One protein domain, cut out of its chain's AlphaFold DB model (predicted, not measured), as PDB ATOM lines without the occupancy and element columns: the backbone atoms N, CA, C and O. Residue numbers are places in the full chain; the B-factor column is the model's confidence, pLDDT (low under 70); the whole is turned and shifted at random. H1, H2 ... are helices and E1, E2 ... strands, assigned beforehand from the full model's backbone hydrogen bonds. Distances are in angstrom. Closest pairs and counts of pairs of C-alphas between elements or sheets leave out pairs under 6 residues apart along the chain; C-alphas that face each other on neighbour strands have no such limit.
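This is residues 16 to 136 of the 448 residues of the protein "DNA phosphorothioation-associated putative methyltransferase" of Planctomycetes bacterium (UniProt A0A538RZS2). Helices H1 and H2 cover one face of a twisted four-stranded sheet, and H3 packs on its other face. The short strands E3 and E4 make a small head away from this sheet, and residues 16 to 23 stick out as a tail. The printed part has 121 residues with three named helices and six named strands, in the order E1 H1 E2 E3 E4 H2 E5 E6 H3; the sheet, order E1 E2 E6 E5, is mixed, and so is the class. It is compact, with a radius of gyration of the C-alphas of 15.6 A and spans of 45 by 38 by 23 A.

E1, residues 27 to 33, begins at C-alpha (-38.309, 10.459, 13.578) and is 15.3 A long. H1, residues 42 to 55, is 20.1 A; E2, residues 56 to 63, is 15.0 A and bends by 73 degrees at residue 59. E3 is residues 76 to 78 and E4 81 to 83. H2, residues 95 to 106, is 16.6 A. E5 is residues 110 to 114 and E6 117 to 121. H3, residues 124 to 135, is 16.9 A and ends at C-alpha (-54.331, -11.664, 15.300).

E1 and E2 are parallel, N 32 and O 61 being 2.8 A apart; with H1 between them in the chain they form a strand-helix-strand unit with a right-handed crossover. E2 and E6 are antiparallel, with N 60 and O 120 at 2.9 A; E5 and E6 are a hairpin, with N 111 and O 119 at 2.8 A. H1 lies over E1 and E2, height over the sheet 10.8 A, and H2 on the same face over E6 and E5, height 9.6 A. H2 touches H1 with residues 105 to 106 alone, the closest C-alphas being Ala 46 and His 105, 6.7 A. H3 is on the opposite face, making three layers, helices on both faces; its closest C-alphas to E6 are Arg 127 and Phe 121, 5.9 A. E3 and E4 meet only at a point. In H1, H2 and H3 every O i to N i+4 pair is within hydrogen-bond range.

The C-alphas farthest apart, Gly 87 and Arg 136, are 46.5 A apart. The printed part has no cut; the links E2 to E3 and E4 to H2 are long. Mean pLDDT of the printed part is 75.1, with 39 residues under 70, among them 66 to 81 and 128 to 136.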
ATOM      1  N   PRO A  16     -30.095  13.962  28.546       78.69
ATOM      2  CA  PRO A  16     -29.681  15.180  29.240       78.69
ATOM      3  C   PRO A  16     -28.360  15.047  30.009       78.69
ATOM      4  O   PRO A  16     -27.689  16.052  30.224       78.69
ATOM      5  N   ALA A  17     -27.988  13.840  30.441       75.88
ATOM      6  CA  ALA A  17     -26.795  13.585  31.243       75.88
ATOM      7  C   ALA A  17     -25.622  13.061  30.403       75.88
ATOM      8  O   ALA A  17     -24.471  13.407  30.666       75.88
ATOM      9  N   TYR A  18     -25.901  12.230  29.397       74.25
ATOM     10  CA  TYR A  18     -24.871  11.522  28.631       74.25
ATOM     11  C   TYR A  18     -24.651  12.086  27.221       74.25
ATOM     12  O   TYR A  18     -23.548  11.963  26.693       74.25
ATOM     13  N   HIS A  19     -25.664  12.716  26.611       78.56
ATOM     14  CA  HIS A  19     -25.594  13.280  25.254       78.56
ATOM     15  C   HIS A  19     -26.445  14.563  25.100       78.56
ATOM     16  O   HIS A  19     -27.385  14.580  24.295       78.56
ATOM     17  N   PRO A  20     -26.143  15.636  25.861       81.38
ATOM     18  CA  PRO A  20     -26.995  16.827  25.933       81.38
ATOM     19  C   PRO A  20     -27.006  17.657  24.643       81.38
ATOM     20  O   PRO A  20     -28.037  18.244  24.315       81.38
ATOM     21  N   ASP A  21     -25.905  17.654  23.886       81.06
ATOM     22  CA  ASP A  21     -25.733  18.458  22.665       81.06
ATOM     23  C   ASP A  21     -26.259  17.770  21.390       81.06
ATOM     24  O   ASP A  21     -26.135  18.306  20.288       81.06
ATOM     25  N   ALA A  22     -26.821  16.562  21.502       82.25
ATOM     26  CA  ALA A  22     -27.361  15.858  20.343       82.25
ATOM     27  C   ALA A  22     -28.633  16.559  19.805       82.25
ATOM     28  O   ALA A  22     -29.467  17.024  20.587       82.25
ATOM     29  N   PRO A  23     -28.838  16.634  18.480       80.50
ATOM     30  CA  PRO A  23     -30.054  17.220  17.927       80.50
ATOM     31  C   PRO A  23     -31.274  16.345  18.248       80.50
ATOM     32  O   PRO A  23     -31.236  15.117  18.137       80.50
ATOM     33  N   ARG A  24     -32.379  16.984  18.646       85.00
ATOM     34  CA  ARG A  24     -33.676  16.326  18.862       85.00
ATOM     35  C   ARG A  24     -34.513  16.403  17.588       85.00
ATOM     36  O   ARG A  24     -35.443  17.199  17.493       85.00
ATOM     37  N   ASP A  25     -34.151  15.597  16.598       85.88
ATOM     38  CA  ASP A  25     -34.842  15.572  15.308       85.88
ATOM     39  C   ASP A  25     -36.096  14.690  15.331       85.88
ATOM     40  O   ASP A  25     -36.162  13.669  16.021       85.88
ATOM     41  N   ALA A  26     -37.094  15.059  14.524       89.62
ATOM     42  CA  ALA A  26     -38.285  14.235  14.344       89.62
ATOM     43  C   ALA A  26     -37.952  12.916  13.619       89.62
ATOM     44  O   ALA A  26     -37.220  12.900  12.622       89.62
ATOM     45  N   ALA A  27     -38.556  11.813  14.068       89.19
ATOM     46  CA  ALA A  27     -38.309  10.459  13.578       89.19
ATOM     47  C   ALA A  27     -39.617   9.696  13.341       89.19
ATOM     48  O   ALA A  27     -40.638   9.973  13.966       89.19
ATOM     49  N   ASP A  28     -39.609   8.703  12.446       86.38
ATOM     50  CA  ASP A  28     -40.796   7.867  12.208       86.38
ATOM     51  C   ASP A  28     -41.225   7.101  13.465       86.38
ATOM     52  O   ASP A  28     -42.422   6.982  13.739       86.38
ATOM     53  N   VAL A  29     -40.251   6.646  14.255       88.00
ATOM     54  CA  VAL A  29     -40.464   5.997  15.548       88.00
ATOM     55  C   VAL A  29     -39.635   6.713  16.606       88.00
ATOM     56  O   VAL A  29     -38.423   6.846  16.450       88.00
ATOM     57  N   VAL A  30     -40.278   7.132  17.693       91.56
ATOM     58  CA  VAL A  30     -39.610   7.684  18.879       91.56
ATOM     59  C   VAL A  30     -39.804   6.720  20.041       91.56
ATOM     60  O   VAL A  30     -40.887   6.170  20.220       91.56
ATOM     61  N   ASN A  31     -38.751   6.496  20.825       89.06
ATOM     62  CA  ASN A  31     -38.798   5.659  22.019       89.06
ATOM     63  C   ASN A  31     -38.488   6.495  23.264       89.06
ATOM     64  O   ASN A  31     -37.383   7.015  23.395       89.06
ATOM     65  N   LEU A  32     -39.443   6.564  24.186       89.88
ATOM     66  CA  LEU A  32     -39.318   7.179  25.501       89.88
ATOM     67  C   LEU A  32     -39.235   6.065  26.555       89.88
ATOM     68  O   LEU A  32     -40.243   5.607  27.096       89.88
ATOM     69  N   GLY A  33     -38.020   5.571  26.791       86.19
ATOM     70  CA  GLY A  33     -37.778   4.423  27.665       86.19
ATOM     71  C   GLY A  33     -37.449   4.827  29.099       86.19
ATOM     72  O   GLY A  33     -36.383   5.376  29.339       86.19
ATOM     73  N   TYR A  34     -38.337   4.527  30.046       81.56
ATOM     74  CA  TYR A  34     -38.186   4.711  31.500       81.56
ATOM     75  C   TYR A  34     -37.979   6.158  31.982       81.56
ATOM     76  O   TYR A  34     -37.813   6.400  33.174       81.56
ATOM     77  N   VAL A  35     -38.051   7.138  31.077       85.25
ATOM     78  CA  VAL A  35     -37.833   8.564  31.376       85.25
ATOM     79  C   VAL A  35     -38.936   9.127  32.275       85.25
ATOM     80  O   VAL A  35     -38.655   9.827  33.240       85.25
ATOM     81  N   ILE A  36     -40.197   8.770  32.027       88.06
ATOM     82  CA  ILE A  36     -41.320   9.274  32.837       88.06
ATOM     83  C   ILE A  36     -41.310   8.739  34.276       88.06
ATOM     84  O   ILE A  36     -41.993   9.290  35.131       88.06
ATOM     85  N   ASN A  37     -40.532   7.690  34.564       83.69
ATOM     86  CA  ASN A  37     -40.386   7.190  35.928       83.69
ATOM     87  C   ASN A  37     -39.523   8.112  36.794       83.69
ATOM     88  O   ASN A  37     -39.683   8.083  38.006       83.69
ATOM     89  N   VAL A  38     -38.603   8.881  36.206       82.25
ATOM     90  CA  VAL A  38     -37.580   9.624  36.963       82.25
ATOM     91  C   VAL A  38     -37.856  11.125  37.067       82.25
ATOM     92  O   VAL A  38     -37.180  11.805  37.830       82.25
ATOM     93  N   ILE A  39     -38.845  11.645  36.333       84.19
ATOM     94  CA  ILE A  39     -39.236  13.061  36.391       84.19
ATOM     95  C   ILE A  39     -40.196  13.265  37.564       84.19
ATOM     96  O   ILE A  39     -41.284  12.690  37.576       84.19
ATOM     97  N   GLU A  40     -39.796  14.079  38.535       81.94
ATOM     98  CA  GLU A  40     -40.555  14.345  39.760       81.94
ATOM     99  C   GLU A  40     -41.792  15.216  39.503       81.94
ATOM    100  O   GLU A  40     -42.891  14.822  39.886       81.94
ATOM    101  N   ASP A  41     -41.635  16.344  38.801       83.44
ATOM    102  CA  ASP A  41     -42.727  17.281  38.517       83.44
ATOM    103  C   ASP A  41     -43.708  16.692  37.479       83.44
ATOM    104  O   ASP A  41     -43.324  16.441  36.330       83.44
ATOM    105  N   PRO A  42     -44.996  16.489  37.829       83.06
ATOM    106  CA  PRO A  42     -46.007  15.997  36.897       83.06
ATOM    107  C   PRO A  42     -46.171  16.866  35.642       83.06
ATOM    108  O   PRO A  42     -46.441  16.327  34.564       83.06
ATOM    109  N   VAL A  43     -45.990  18.188  35.755       88.06
ATOM    110  CA  VAL A  43     -46.105  19.125  34.626       88.06
ATOM    111  C   VAL A  43     -44.941  18.927  33.659       88.06
ATOM    112  O   VAL A  43     -45.150  18.813  32.448       88.06
ATOM    113  N   GLU A  44     -43.719  18.807  34.178       88.56
ATOM    114  CA  GLU A  44     -42.525  18.503  33.385       88.56
ATOM    115  C   GLU A  44     -42.612  17.114  32.736       88.56
ATOM    116  O   GLU A  44     -42.259  16.933  31.565       88.56
ATOM    117  N   ARG A  45     -43.142  16.127  33.465       91.56
ATOM    118  CA  ARG A  45     -43.321  14.752  32.983       91.56
ATOM    119  C   ARG A  45     -44.288  14.699  31.801       91.56
ATOM    120  O   ARG A  45     -43.973  14.101  30.768       91.56
ATOM    121  N   ALA A  46     -45.421  15.391  31.922       89.12
ATOM    122  CA  ALA A  46     -46.401  15.558  30.853       89.12
ATOM    123  C   ALA A  46     -45.813  16.302  29.642       89.12
ATOM    124  O   ALA A  46     -45.984  15.871  28.498       89.12
ATOM    125  N   ALA A  47     -45.074  17.391  29.877       89.88
ATOM    126  CA  ALA A  47     -44.417  18.148  28.815       89.88
ATOM    127  C   ALA A  47     -43.370  17.304  28.072       89.88
ATOM    128  O   ALA A  47     -43.306  17.353  26.845       89.88
ATOM    129  N   THR A  48     -42.598  16.485  28.787       90.69
ATOM    130  CA  THR A  48     -41.595  15.578  28.208       90.69
ATOM    131  C   THR A  48     -42.243  14.501  27.344       90.69
ATOM    132  O   THR A  48     -41.788  14.237  26.228       90.69
ATOM    133  N   LEU A  49     -43.343  13.911  27.820       92.31
ATOM    134  CA  LEU A  49     -44.131  12.955  27.047       92.31
ATOM    135  C   LEU A  49     -44.675  13.592  25.757       92.31
ATOM    136  O   LEU A  49     -44.562  13.002  24.681       92.31
ATOM    137  N   LYS A  50     -45.203  14.818  25.848       91.75
ATOM    138  CA  LYS A  50     -45.715  15.563  24.693       91.75
ATOM    139  C   LYS A  50     -44.613  15.942  23.699       91.75
ATOM    140  O   LYS A  50     -44.796  15.773  22.502       91.75
ATOM    141  N   GLN A  51     -43.441  16.357  24.172       91.44
ATOM    142  CA  GLN A  51     -42.290  16.622  23.300       91.44
ATOM    143  C   GLN A  51     -41.841  15.358  22.556       91.44
ATOM    144  O   GLN A  51     -41.588  15.404  21.353       91.44
ATOM    145  N   ALA A  52     -41.786  14.210  23.239       91.56
ATOM    146  CA  ALA A  52     -41.478  12.935  22.593       91.56
ATOM    147  C   ALA A  52     -42.536  12.559  21.540       91.56
ATOM    148  O   ALA A  52     -42.203  12.040  20.474       91.56
ATOM    149  N   TRP A  53     -43.807  12.864  21.812       93.50
ATOM    150  CA  TRP A  53     -44.897  12.690  20.857       93.50
ATOM    151  C   TRP A  53     -44.776  13.601  19.640       93.50
ATOM    152  O   TRP A  53     -44.978  13.141  18.518       93.50
ATOM    153  N   ASP A  54     -44.413  14.866  19.822       92.62
ATOM    154  CA  ASP A  54     -44.254  15.828  18.728       92.62
ATOM    155  C   ASP A  54     -43.108  15.435  17.786       92.62
ATOM    156  O   ASP A  54     -43.229  15.576  16.568       92.62
ATOM    157  N   LEU A  55     -42.045  14.832  18.329       92.56
ATOM    158  CA  LEU A  55     -40.938  14.278  17.547       92.56
ATOM    159  C   LEU A  55     -41.319  13.003  16.775       92.56
ATOM    160  O   LEU A  55     -40.674  12.680  15.776       92.56
ATOM    161  N   ALA A  56     -42.353  12.270  17.196       91.19
ATOM    162  CA  ALA A  56     -42.799  11.066  16.505       91.19
ATOM    163  C   ALA A  56     -43.623  11.421  15.260       91.19
ATOM    164  O   ALA A  56     -44.640  12.109  15.355       91.19
ATOM    165  N   ARG A  57     -43.249  10.914  14.080       90.94
ATOM    166  CA  ARG A  57     -44.065  11.049  12.860       90.94
ATOM    167  C   ARG A  57     -45.122   9.954  12.739       90.94
ATOM    168  O   ARG A  57     -46.198  10.231  12.224       90.94
ATOM    169  N   ARG A  58     -44.838   8.726  13.198       87.25
ATOM    170  CA  ARG A  58     -45.749   7.572  13.035       87.25
ATOM    171  C   ARG A  58     -46.080   6.862  14.343       87.25
ATOM    172  O   ARG A  58     -47.248   6.567  14.580       87.25
ATOM    173  N   LEU A  59     -45.078   6.581  15.173       89.06
ATOM    174  CA  LEU A  59     -45.228   5.778  16.389       89.06
ATOM    175  C   LEU A  59     -44.383   6.341  17.534       89.06
ATOM    176  O   LEU A  59     -43.183   6.562  17.376       89.06
ATOM    177  N   LEU A  60     -44.997   6.485  18.704       93.00
ATOM    178  CA  LEU A  60     -44.296   6.669  19.968       93.00
ATOM    179  C   LEU A  60     -44.362   5.374  20.779       93.00
ATOM    180  O   LEU A  60     -45.439   4.821  21.014       93.00
ATOM    181  N   VAL A  61     -43.200   4.905  21.214       88.75
ATOM    182  CA  VAL A  61     -43.050   3.804  22.162       88.75
ATOM    183  C   VAL A  61     -42.752   4.401  23.524       88.75
ATOM    184  O   VAL A  61     -41.781   5.139  23.668       88.75
ATOM    185  N   VAL A  62     -43.561   4.070  24.525       89.44
ATOM    186  CA  VAL A  62     -43.324   4.495  25.906       89.44
ATOM    187  C   VAL A  62     -43.117   3.266  26.767       89.44
ATOM    188  O   VAL A  62     -43.931   2.342  26.738       89.44
ATOM    189  N   SER A  63     -42.019   3.249  27.518       83.31
ATOM    190  CA  SER A  63     -41.748   2.213  28.515       83.31
ATOM    191  C   SER A  63     -41.676   2.845  29.894       83.31
ATOM    192  O   SER A  63     -41.014   3.867  30.057       83.31
ATOM    193  N   ALA A  64     -42.323   2.241  30.880       84.25
ATOM    194  CA  ALA A  64     -42.250   2.667  32.265       84.25
ATOM    195  C   ALA A  64     -42.244   1.460  33.209       84.25
ATOM    196  O   ALA A  64     -42.771   0.395  32.888       84.25
ATOM    197  N   HIS A  65     -41.662   1.622  34.394       74.62
ATOM    198  CA  HIS A  65     -41.779   0.617  35.447       74.62
ATOM    199  C   HIS A  65     -43.225   0.509  35.951       74.62
ATOM    200  O   HIS A  65     -43.831   1.509  36.341       74.62
ATOM    201  N   VAL A  66     -43.745  -0.723  35.962       65.94
ATOM    202  CA  VAL A  66     -45.080  -1.067  36.470       65.94
ATOM    203  C   VAL A  66     -44.952  -1.966  37.696       65.94
ATOM    204  O   VAL A  66     -44.116  -2.872  37.709       65.94
ATOM    205  N   LEU A  67     -45.761  -1.717  38.727       65.50
ATOM    206  CA  LEU A  67     -45.802  -2.548  39.933       65.50
ATOM    207  C   LEU A  67     -46.338  -3.943  39.583       65.50
ATOM    208  O   LEU A  67     -47.483  -4.099  39.166       65.50
ATOM    209  N   MET A  68     -45.518  -4.975  39.772       45.03
ATOM    210  CA  MET A  68     -45.972  -6.365  39.770       45.03
ATOM    211  C   MET A  68     -45.997  -6.844  41.217       45.03
ATOM    212  O   MET A  68     -44.970  -6.787  41.886       45.03
ATOM    213  N   ASN A  69     -47.156  -7.291  41.708       39.91
ATOM    214  CA  ASN A  69     -47.303  -7.763  43.087       39.91
ATOM    215  C   ASN A  69     -46.302  -8.893  43.388       39.91
ATOM    216  O   ASN A  69     -46.502 -10.046  43.008       39.91
ATOM    217  N   GLY A  70     -45.233  -8.536  44.095       39.03
ATOM    218  CA  GLY A  70     -44.166  -9.400  44.573       39.03
ATOM    219  C   GLY A  70     -43.541  -8.737  45.795       39.03
ATOM    220  O   GLY A  70     -43.216  -7.556  45.765       39.03
ATOM    221  N   ARG A  71     -43.475  -9.483  46.899       36.88
ATOM    222  CA  ARG A  71     -42.989  -9.030  48.208       36.88
ATOM    223  C   ARG A  71     -41.541  -8.540  48.106       36.88
ATOM    224  O   ARG A  71     -40.699  -9.303  47.650       36.88
ATOM    225  N   ASP A  72     -41.277  -7.299  48.513       38.94
ATOM    226  CA  ASP A  72     -40.375  -6.942  49.622       38.94
ATOM    227  C   ASP A  72     -40.014  -5.441  49.603       38.94
ATOM    228  O   ASP A  72     -39.827  -4.842  48.549       38.94
ATOM    229  N   ALA A  73     -39.876  -4.886  50.816       44.25
ATOM    230  CA  ALA A  73     -39.522  -3.512  51.200       44.25
ATOM    231  C   ALA A  73     -40.626  -2.440  51.069       44.25
ATOM    232  O   ALA A  73     -41.069  -2.093  49.982       44.25
ATOM    233  N   THR A  74     -41.028  -1.876  52.215       49.00
ATOM    234  CA  THR A  74     -41.849  -0.660  52.341       49.00
ATOM    235  C   THR A  74     -41.066   0.554  51.828       49.00
ATOM    236  O   THR A  74     -40.074   0.926  52.463       49.00
ATOM    237  N   PRO A  75     -41.461   1.166  50.702       57.00
ATOM    238  CA  PRO A  75     -40.788   2.343  50.175       57.00
ATOM    239  C   PRO A  75     -41.238   3.624  50.900       57.00
ATOM    240  O   PRO A  75     -42.336   3.684  51.448       57.00
ATOM    241  N   VAL A  76     -40.379   4.650  50.918       52.00
ATOM    242  CA  VAL A  76     -40.710   5.978  51.465       52.00
ATOM    243  C   VAL A  76     -41.454   6.764  50.385       52.00
ATOM    244  O   VAL A  76     -40.873   7.083  49.344       52.00
ATOM    245  N   GLU A  77     -42.741   7.027  50.616       55.09
ATOM    246  CA  GLU A  77     -43.606   7.784  49.705       55.09
ATOM    247  C   GLU A  77     -43.148   9.247  49.603       55.09
ATOM    248  O   GLU A  77     -42.880   9.903  50.612       55.09
ATOM    249  N   PHE A  78     -43.044   9.759  48.375       42.19
ATOM    250  CA  PHE A  78     -42.675  11.143  48.093       42.19
ATOM    251  C   PHE A  78     -43.401  11.617  46.828       42.19
ATOM    252  O   PHE A  78     -43.175  11.083  45.743       42.19
ATOM    253  N   GLY A  79     -44.299  12.597  46.966       62.06
ATOM    254  CA  GLY A  79     -45.181  13.023  45.875       62.06
ATOM    255  C   GLY A  79     -46.087  11.881  45.400       62.06
ATOM    256  O   GLY A  79     -46.787  11.269  46.202       62.06
ATOM    257  N   ASP A  80     -46.063  11.590  44.097       67.88
ATOM    258  CA  ASP A  80     -46.796  10.483  43.465       67.88
ATOM    259  C   ASP A  80     -45.902   9.274  43.113       67.88
ATOM    260  O   ASP A  80     -46.273   8.433  42.281       67.88
ATOM    261  N   GLY A  81     -44.716   9.204  43.726       67.81
ATOM    262  CA  GLY A  81     -43.721   8.151  43.556       67.81
ATOM    263  C   GLY A  81     -43.005   7.817  44.867       67.81
ATOM    264  O   GLY A  81     -43.505   8.071  45.962       67.81
ATOM    265  N   VAL A  82     -41.830   7.199  44.760       73.25
ATOM    266  CA  VAL A  82     -41.040   6.738  45.912       73.25
ATOM    267  C   VAL A  82     -39.584   7.172  45.803       73.25
ATOM    268  O   VAL A  82     -39.006   7.191  44.716       73.25
ATOM    269  N   LEU A  83     -38.976   7.500  46.944       61.19
ATOM    270  CA  LEU A  83     -37.541   7.772  47.037       61.19
ATOM    271  C   LEU A  83     -36.778   6.461  47.236       61.19
ATOM    272  O   LEU A  83     -37.026   5.709  48.182       61.19
ATOM    273  N   THR A  84     -35.822   6.179  46.350       60.16
ATOM    274  CA  THR A  84     -34.927   5.025  46.521       60.16
ATOM    275  C   THR A  84     -33.947   5.269  47.678       60.16
ATOM    276  O   THR A  84     -33.678   6.410  48.048       60.16
ATOM    277  N   GLY A  85     -33.315   4.215  48.213       50.66
ATOM    278  CA  GLY A  85     -32.279   4.335  49.260       50.66
ATOM    279  C   GLY A  85     -31.034   5.156  48.868       50.66
ATOM    280  O   GLY A  85     -30.146   5.348  49.692       50.66
ATOM    281  N   ARG A  86     -30.956   5.637  47.618       52.81
ATOM    282  CA  ARG A  86     -29.932   6.561  47.102       52.81
ATOM    283  C   ARG A  86     -30.450   7.997  46.905       52.81
ATOM    284  O   ARG A  86     -29.720   8.816  46.360       52.81
ATOM    285  N   GLY A  87     -31.680   8.303  47.328       58.59
ATOM    286  CA  GLY A  87     -32.277   9.642  47.259       58.59
ATOM    287  C   GLY A  87     -32.818  10.048  45.884       58.59
ATOM    288  O   GLY A  87     -33.033  11.231  45.654       58.59
ATOM    289  N   THR A  88     -33.026   9.104  44.958       62.91
ATOM    290  CA  THR A  88     -33.575   9.393  43.619       62.91
ATOM    291  C   THR A  88     -35.072   9.104  43.567       62.91
ATOM    292  O   THR A  88     -35.500   8.041  44.027       62.91
ATOM    293  N   PHE A  89     -35.855  10.014  42.983       74.75
ATOM    294  CA  PHE A  89     -37.286   9.824  42.748       74.75
ATOM    295  C   PHE A  89     -37.536   8.724  41.711       74.75
ATOM    296  O   PHE A  89     -36.866   8.660  40.677       74.75
ATOM    297  N   GLN A  90     -38.512   7.859  41.981       76.25
ATOM    298  CA  GLN A  90     -38.996   6.888  41.016       76.25
ATOM    299  C   GLN A  90     -40.511   6.715  41.133       76.25
ATOM    300  O   GLN A  90     -41.022   6.238  42.145       76.25
ATOM    301  N   LYS A  91     -41.242   7.055  40.073       78.62
ATOM    302  CA  LYS A  91     -42.658   6.721  39.944       78.62
ATOM    303  C   LYS A  91     -42.818   5.315  39.394       78.62
ATOM    304  O   LYS A  91     -42.261   4.992  38.345       78.62
ATOM    305  N   PHE A  92     -43.629   4.506  40.062       79.19
ATOM    306  CA  PHE A  92     -44.121   3.246  39.526       79.19
ATOM    307  C   PHE A  92     -45.592   3.401  39.176       79.19
ATOM    308  O   PHE A  92     -46.342   4.003  39.937       79.19
ATOM    309  N   TYR A  93     -45.992   2.852  38.037       77.88
ATOM    310  CA  TYR A  93     -47.378   2.903  37.589       77.88
ATOM    311  C   TYR A  93     -48.070   1.557  37.819       77.88
ATOM    312  O   TYR A  93     -47.422   0.509  37.801       77.88
ATOM    313  N   GLN A  94     -49.389   1.544  37.966       69.81
ATOM    314  CA  GLN A  94     -50.179   0.364  37.603       69.81
ATOM    315  C   GLN A  94     -50.362   0.300  36.076       69.81
ATOM    316  O   GLN A  94     -50.199   1.294  35.368       69.81
ATOM    317  N   GLN A  95     -50.650  -0.882  35.521       63.56
ATOM    318  CA  GLN A  95     -50.719  -1.056  34.060       63.56
ATOM    319  C   GLN A  95     -51.848  -0.222  33.421       63.56
ATOM    320  O   GLN A  95     -51.686   0.317  32.328       63.56
ATOM    321  N   ASP A  96     -52.995  -0.142  34.087       67.81
ATOM    322  CA  ASP A  96     -54.172   0.646  33.716       67.81
ATOM    323  C   ASP A  96     -53.992   2.146  33.996       67.81
ATOM    324  O   ASP A  96     -54.411   2.973  33.183       67.81
ATOM    325  N   GLU A  97     -53.307   2.488  35.089       82.56
ATOM    326  CA  GLU A  97     -52.893   3.860  35.408       82.56
ATOM    327  C   GLU A  97     -51.974   4.421  34.313       82.56
ATOM    328  O   GLU A  97     -52.238   5.495  33.778       82.56
ATOM    329  N   LEU A  98     -50.937   3.671  33.915       81.50
ATOM    330  CA  LEU A  98     -50.025   4.079  32.845       81.50
ATOM    331  C   LEU A  98     -50.766   4.249  31.520       81.50
ATOM    332  O   LEU A  98     -50.520   5.209  30.797       81.50
ATOM    333  N   LYS A  99     -51.687   3.336  31.201       77.50
ATOM    334  CA  LYS A  99     -52.492   3.431  29.983       77.50
ATOM    335  C   LYS A  99     -53.307   4.727  29.967       77.50
ATOM    336  O   LYS A  99     -53.186   5.495  29.019       77.50
ATOM    337  N   SER A 100     -54.079   4.971  31.025       86.62
ATOM    338  CA  SER A 100     -54.927   6.164  31.148       86.62
ATOM    339  C   SER A 100     -54.097   7.447  31.087       86.62
ATOM    340  O   SER A 100     -54.447   8.367  30.356       86.62
ATOM    341  N   TYR A 101     -52.949   7.471  31.775       89.81
ATOM    342  CA  TYR A 101     -52.015   8.596  31.757       89.81
ATOM    343  C   TYR A 101     -51.528   8.922  30.338       89.81
ATOM    344  O   TYR A 101     -51.510  10.085  29.939       89.81
ATOM    345  N   LEU A 102     -51.156   7.905  29.554       89.81
ATOM    346  CA  LEU A 102     -50.715   8.100  28.172       89.81
ATOM    347  C   LEU A 102     -51.860   8.562  27.264       89.81
ATOM    348  O   LEU A 102     -51.660   9.472  26.465       89.81
ATOM    349  N   GLU A 103     -53.047   7.970  27.388       89.50
ATOM    350  CA  GLU A 103     -54.211   8.318  26.561       89.50
ATOM    351  C   GLU A 103     -54.683   9.756  26.812       89.50
ATOM    352  O   GLU A 103     -54.947  10.493  25.861       89.50
ATOM    353  N   GLU A 104     -54.699  10.182  28.076       91.50
ATOM    354  CA  GLU A 104     -55.063  11.541  28.482       91.50
ATOM    355  C   GLU A 104     -54.111  12.593  27.894       91.50
ATOM    356  O   GLU A 104     -54.552  13.585  27.313       91.50
ATOM    357  N   HIS A 105     -52.799  12.370  28.003       91.12
ATOM    358  CA  HIS A 105     -51.798  13.373  27.630       91.12
ATOM    359  C   HIS A 105     -51.466  13.380  26.134       91.12
ATOM    360  O   HIS A 105     -51.017  14.402  25.607       91.12
ATOM    361  N   LEU A 106     -51.670  12.256  25.441       89.75
ATOM    362  CA  LEU A 106     -51.406  12.128  24.006       89.75
ATOM    363  C   LEU A 106     -52.661  12.326  23.145       89.75
ATOM    364  O   LEU A 106     -52.532  12.575  21.945       89.75
ATOM    365  N   GLY A 107     -53.862  12.225  23.728       85.12
ATOM    366  CA  GLY A 107     -55.135  12.367  23.013       85.12
ATOM    367  C   GLY A 107     -55.407  11.249  22.000       85.12
ATOM    368  O   GLY A 107     -56.152  11.454  21.044       85.12
ATOM    369  N   THR A 108     -54.774  10.087  22.171       85.00
ATOM    370  CA  THR A 108     -54.926   8.905  21.313       85.00
ATOM    371  C   THR A 108     -54.837   7.633  22.145       85.00
ATOM    372  O   THR A 108     -54.151   7.607  23.164       85.00
ATOM    373  N   ASP A 109     -55.465   6.558  21.670       78.31
ATOM    374  CA  ASP A 109     -55.433   5.255  22.336       78.31
ATOM    375  C   ASP A 109     -54.000   4.707  22.460       78.31
ATOM    376  O   ASP A 109     -53.234   4.672  21.488       78.31
ATOM    377  N   ALA A 110     -53.668   4.197  23.646       85.44
ATOM    378  CA  ALA A 110     -52.387   3.581  23.955       85.44
ATOM    379  C   ALA A 110     -52.524   2.055  23.885       85.44
ATOM    380  O   ALA A 110     -53.152   1.405  24.729       85.44
ATOM    381  N   LEU A 111     -51.915   1.444  22.866       72.88
ATOM    382  CA  LEU A 111     -51.972   0.000  22.663       72.88
ATOM    383  C   LEU A 111     -50.940  -0.720  23.548       72.88
ATOM    384  O   LEU A 111     -49.741  -0.474  23.404       72.88
ATOM    385  N   PRO A 112     -51.354  -1.659  24.421       66.62
ATOM    386  CA  PRO A 112     -50.424  -2.389  25.279       66.62
ATOM    387  C   PRO A 112     -49.580  -3.371  24.457       66.62
ATOM    388  O   PRO A 112     -50.114  -4.304  23.840       66.62
ATOM    389  N   ALA A 113     -48.259  -3.193  24.470       59.12
ATOM    390  CA  ALA A 113     -47.296  -4.060  23.788       59.12
ATOM    391  C   ALA A 113     -46.689  -5.117  24.731       59.12
ATOM    392  O   ALA A 113     -46.513  -6.265  24.328       59.12
ATOM    393  N   ALA A 114     -46.426  -4.743  25.988       49.19
ATOM    394  CA  ALA A 114     -45.945  -5.604  27.074       49.19
ATOM    395  C   ALA A 114     -46.295  -4.962  28.441       49.19
ATOM    396  O   ALA A 114     -46.761  -3.818  28.460       49.19
ATOM    397  N   PRO A 115     -46.093  -5.641  29.590       55.09
ATOM    398  CA  PRO A 115     -46.184  -4.983  30.895       55.09
ATOM    399  C   PRO A 115     -45.266  -3.755  30.944       55.09
ATOM    400  O   PRO A 115     -44.080  -3.859  30.635       55.09
ATOM    401  N   GLY A 116     -45.828  -2.590  31.257       64.06
ATOM    402  CA  GLY A 116     -45.122  -1.310  31.260       64.06
ATOM    403  C   GLY A 116     -44.716  -0.749  29.899       64.06
ATOM    404  O   GLY A 116     -44.032   0.266  29.876       64.06
ATOM    405  N   VAL A 117     -45.124  -1.348  28.772       75.62
ATOM    406  CA  VAL A 117     -44.775  -0.860  27.424       75.62
ATOM    407  C   VAL A 117     -46.023  -0.625  26.583       75.62
ATOM    408  O   VAL A 117     -46.814  -1.545  26.349       75.62
ATOM    409  N   PHE A 118     -46.154   0.594  26.062       80.56
ATOM    410  CA  PHE A 118     -47.283   1.033  25.248       80.56
ATOM    411  C   PHE A 118     -46.836   1.650  23.924       80.56
ATOM    412  O   PHE A 118     -45.787   2.288  23.828       80.56
ATOM    413  N   TYR A 119     -47.666   1.451  22.902       85.62
ATOM    414  CA  TYR A 119     -47.528   2.033  21.573       85.62
ATOM    415  C   TYR A 119     -48.653   3.038  21.330       85.62
ATOM    416  O   TYR A 119     -49.826   2.670  21.389       85.62
ATOM    417  N   ALA A 120     -48.294   4.277  21.009       90.00
ATOM    418  CA  ALA A 120     -49.220   5.309  20.555       90.00
ATOM    419  C   ALA A 120     -48.954   5.593  19.071       90.00
ATOM    420  O   ALA A 120     -47.838   5.947  18.687       90.00
ATOM    421  N   PHE A 121     -49.958   5.396  18.219       87.12
ATOM    422  CA  PHE A 121     -49.830   5.558  16.769       87.12
ATOM    423  C   PHE A 121     -50.440   6.893  16.333       87.12
ATOM    424  O   PHE A 121     -51.578   7.179  16.684       87.12
ATOM    425  N   LYS A 122     -49.708   7.691  15.543       87.44
ATOM    426  CA  LYS A 122     -50.280   8.854  14.830       87.44
ATOM    427  C   LYS A 122     -51.026   8.440  13.566       87.44
ATOM    428  O   LYS A 122     -51.933   9.131  13.119       87.44
ATOM    429  N   ASP A 123     -50.615   7.321  12.983       76.94
ATOM    430  CA  ASP A 123     -51.188   6.768  11.764       76.94
ATOM    431  C   ASP A 123     -52.158   5.629  12.113       76.94
ATOM    432  O   ASP A 123     -51.756   4.545  12.548       76.94
ATOM    433  N   GLU A 124     -53.451   5.883  11.905       74.19
ATOM    434  CA  GLU A 124     -54.523   4.921  12.173       74.19
ATOM    435  C   GLU A 124     -54.449   3.695  11.240       74.19
ATOM    436  O   GLU A 124     -54.803   2.588  11.642       74.19
ATOM    437  N   SER A 125     -53.914   3.829  10.020       72.50
ATOM    438  CA  SER A 125     -53.700   2.689   9.121       72.50
ATOM    439  C   SER A 125     -52.615   1.756   9.662       72.50
ATOM    440  O   SER A 125     -52.826   0.542   9.737       72.50
ATOM    441  N   LEU A 126     -51.492   2.314  10.130       73.06
ATOM    442  CA  LEU A 126     -50.430   1.542  10.787       73.06
ATOM    443  C   LEU A 126     -50.921   0.880  12.078       73.06
ATOM    444  O   LEU A 126     -50.563  -0.269  12.353       73.06
ATOM    445  N   ARG A 127     -51.788   1.561  12.836       75.06
ATOM    446  CA  ARG A 127     -52.440   1.008  14.028       75.06
ATOM    447  C   ARG A 127     -53.301  -0.212  13.689       75.06
ATOM    448  O   ARG A 127     -53.120  -1.273  14.290       75.06
ATOM    449  N   GLN A 128     -54.198  -0.098  12.708       66.00
ATOM    450  CA  GLN A 128     -55.057  -1.209  12.282       66.00
ATOM    451  C   GLN A 128     -54.242  -2.359  11.676       66.00
ATOM    452  O   GLN A 128     -54.523  -3.525  11.949       66.00
ATOM    453  N   GLN A 129     -53.171  -2.060  10.934       67.75
ATOM    454  CA  GLN A 129     -52.248  -3.069  10.415       67.75
ATOM    455  C   GLN A 129     -51.509  -3.808  11.542       67.75
ATOM    456  O   GLN A 129     -51.347  -5.029  11.477       67.75
ATOM    457  N   PHE A 130     -51.088  -3.106  12.599       64.81
ATOM    458  CA  PHE A 130     -50.469  -3.708  13.781       64.81
ATOM    459  C   PHE A 130     -51.446  -4.621  14.540       64.81
ATOM    460  O   PHE A 130     -51.092  -5.757  14.865       64.81
ATOM    461  N   ILE A 131     -52.691  -4.178  14.753       58.31
ATOM    462  CA  ILE A 131     -53.754  -4.990  15.371       58.31
ATOM    463  C   ILE A 131     -54.050  -6.227  14.511       58.31
ATOM    464  O   ILE A 131     -54.052  -7.348  15.022       58.31
ATOM    465  N   ALA A 132     -54.216  -6.056  13.197       50.97
ATOM    466  CA  ALA A 132     -54.444  -7.157  12.266       50.97
ATOM    467  C   ALA A 132     -53.287  -8.169  12.286       50.97
ATOM    468  O   ALA A 132     -53.529  -9.374  12.332       50.97
ATOM    469  N   ASN A 133     -52.033  -7.705  12.336       51.97
ATOM    470  CA  ASN A 133     -50.844  -8.556  12.442       51.97
ATOM    471  C   ASN A 133     -50.726  -9.285  13.794       51.97
ATOM    472  O   ASN A 133     -50.133 -10.362  13.838       51.97
ATOM    473  N   ARG A 134     -51.307  -8.748  14.877       48.28
ATOM    474  CA  ARG A 134     -51.354  -9.389  16.206       48.28
ATOM    475  C   ARG A 134     -52.303 -10.590  16.246       48.28
ATOM    476  O   ARG A 134     -52.042 -11.540  16.980       48.28
ATOM    477  N   PHE A 135     -53.368 -10.562  15.444       39.53
ATOM    478  CA  PHE A 135     -54.331 -11.664  15.300       39.53
ATOM    479  C   PHE A 135     -54.090 -12.534  14.056       39.53
ATOM    480  O   PHE A 135     -54.698 -13.596  13.907       39.53
ATOM    481  N   ARG A 136     -53.166 -12.135  13.173       35.91
ATOM    482  CA  ARG A 136     -52.692 -12.961  12.060       35.91
ATOM    483  C   ARG A 136     -51.793 -14.068  12.607       35.91
ATOM    484  O   ARG A 136     -50.809 -13.800  13.295       35.91
TER     485      ARG A 136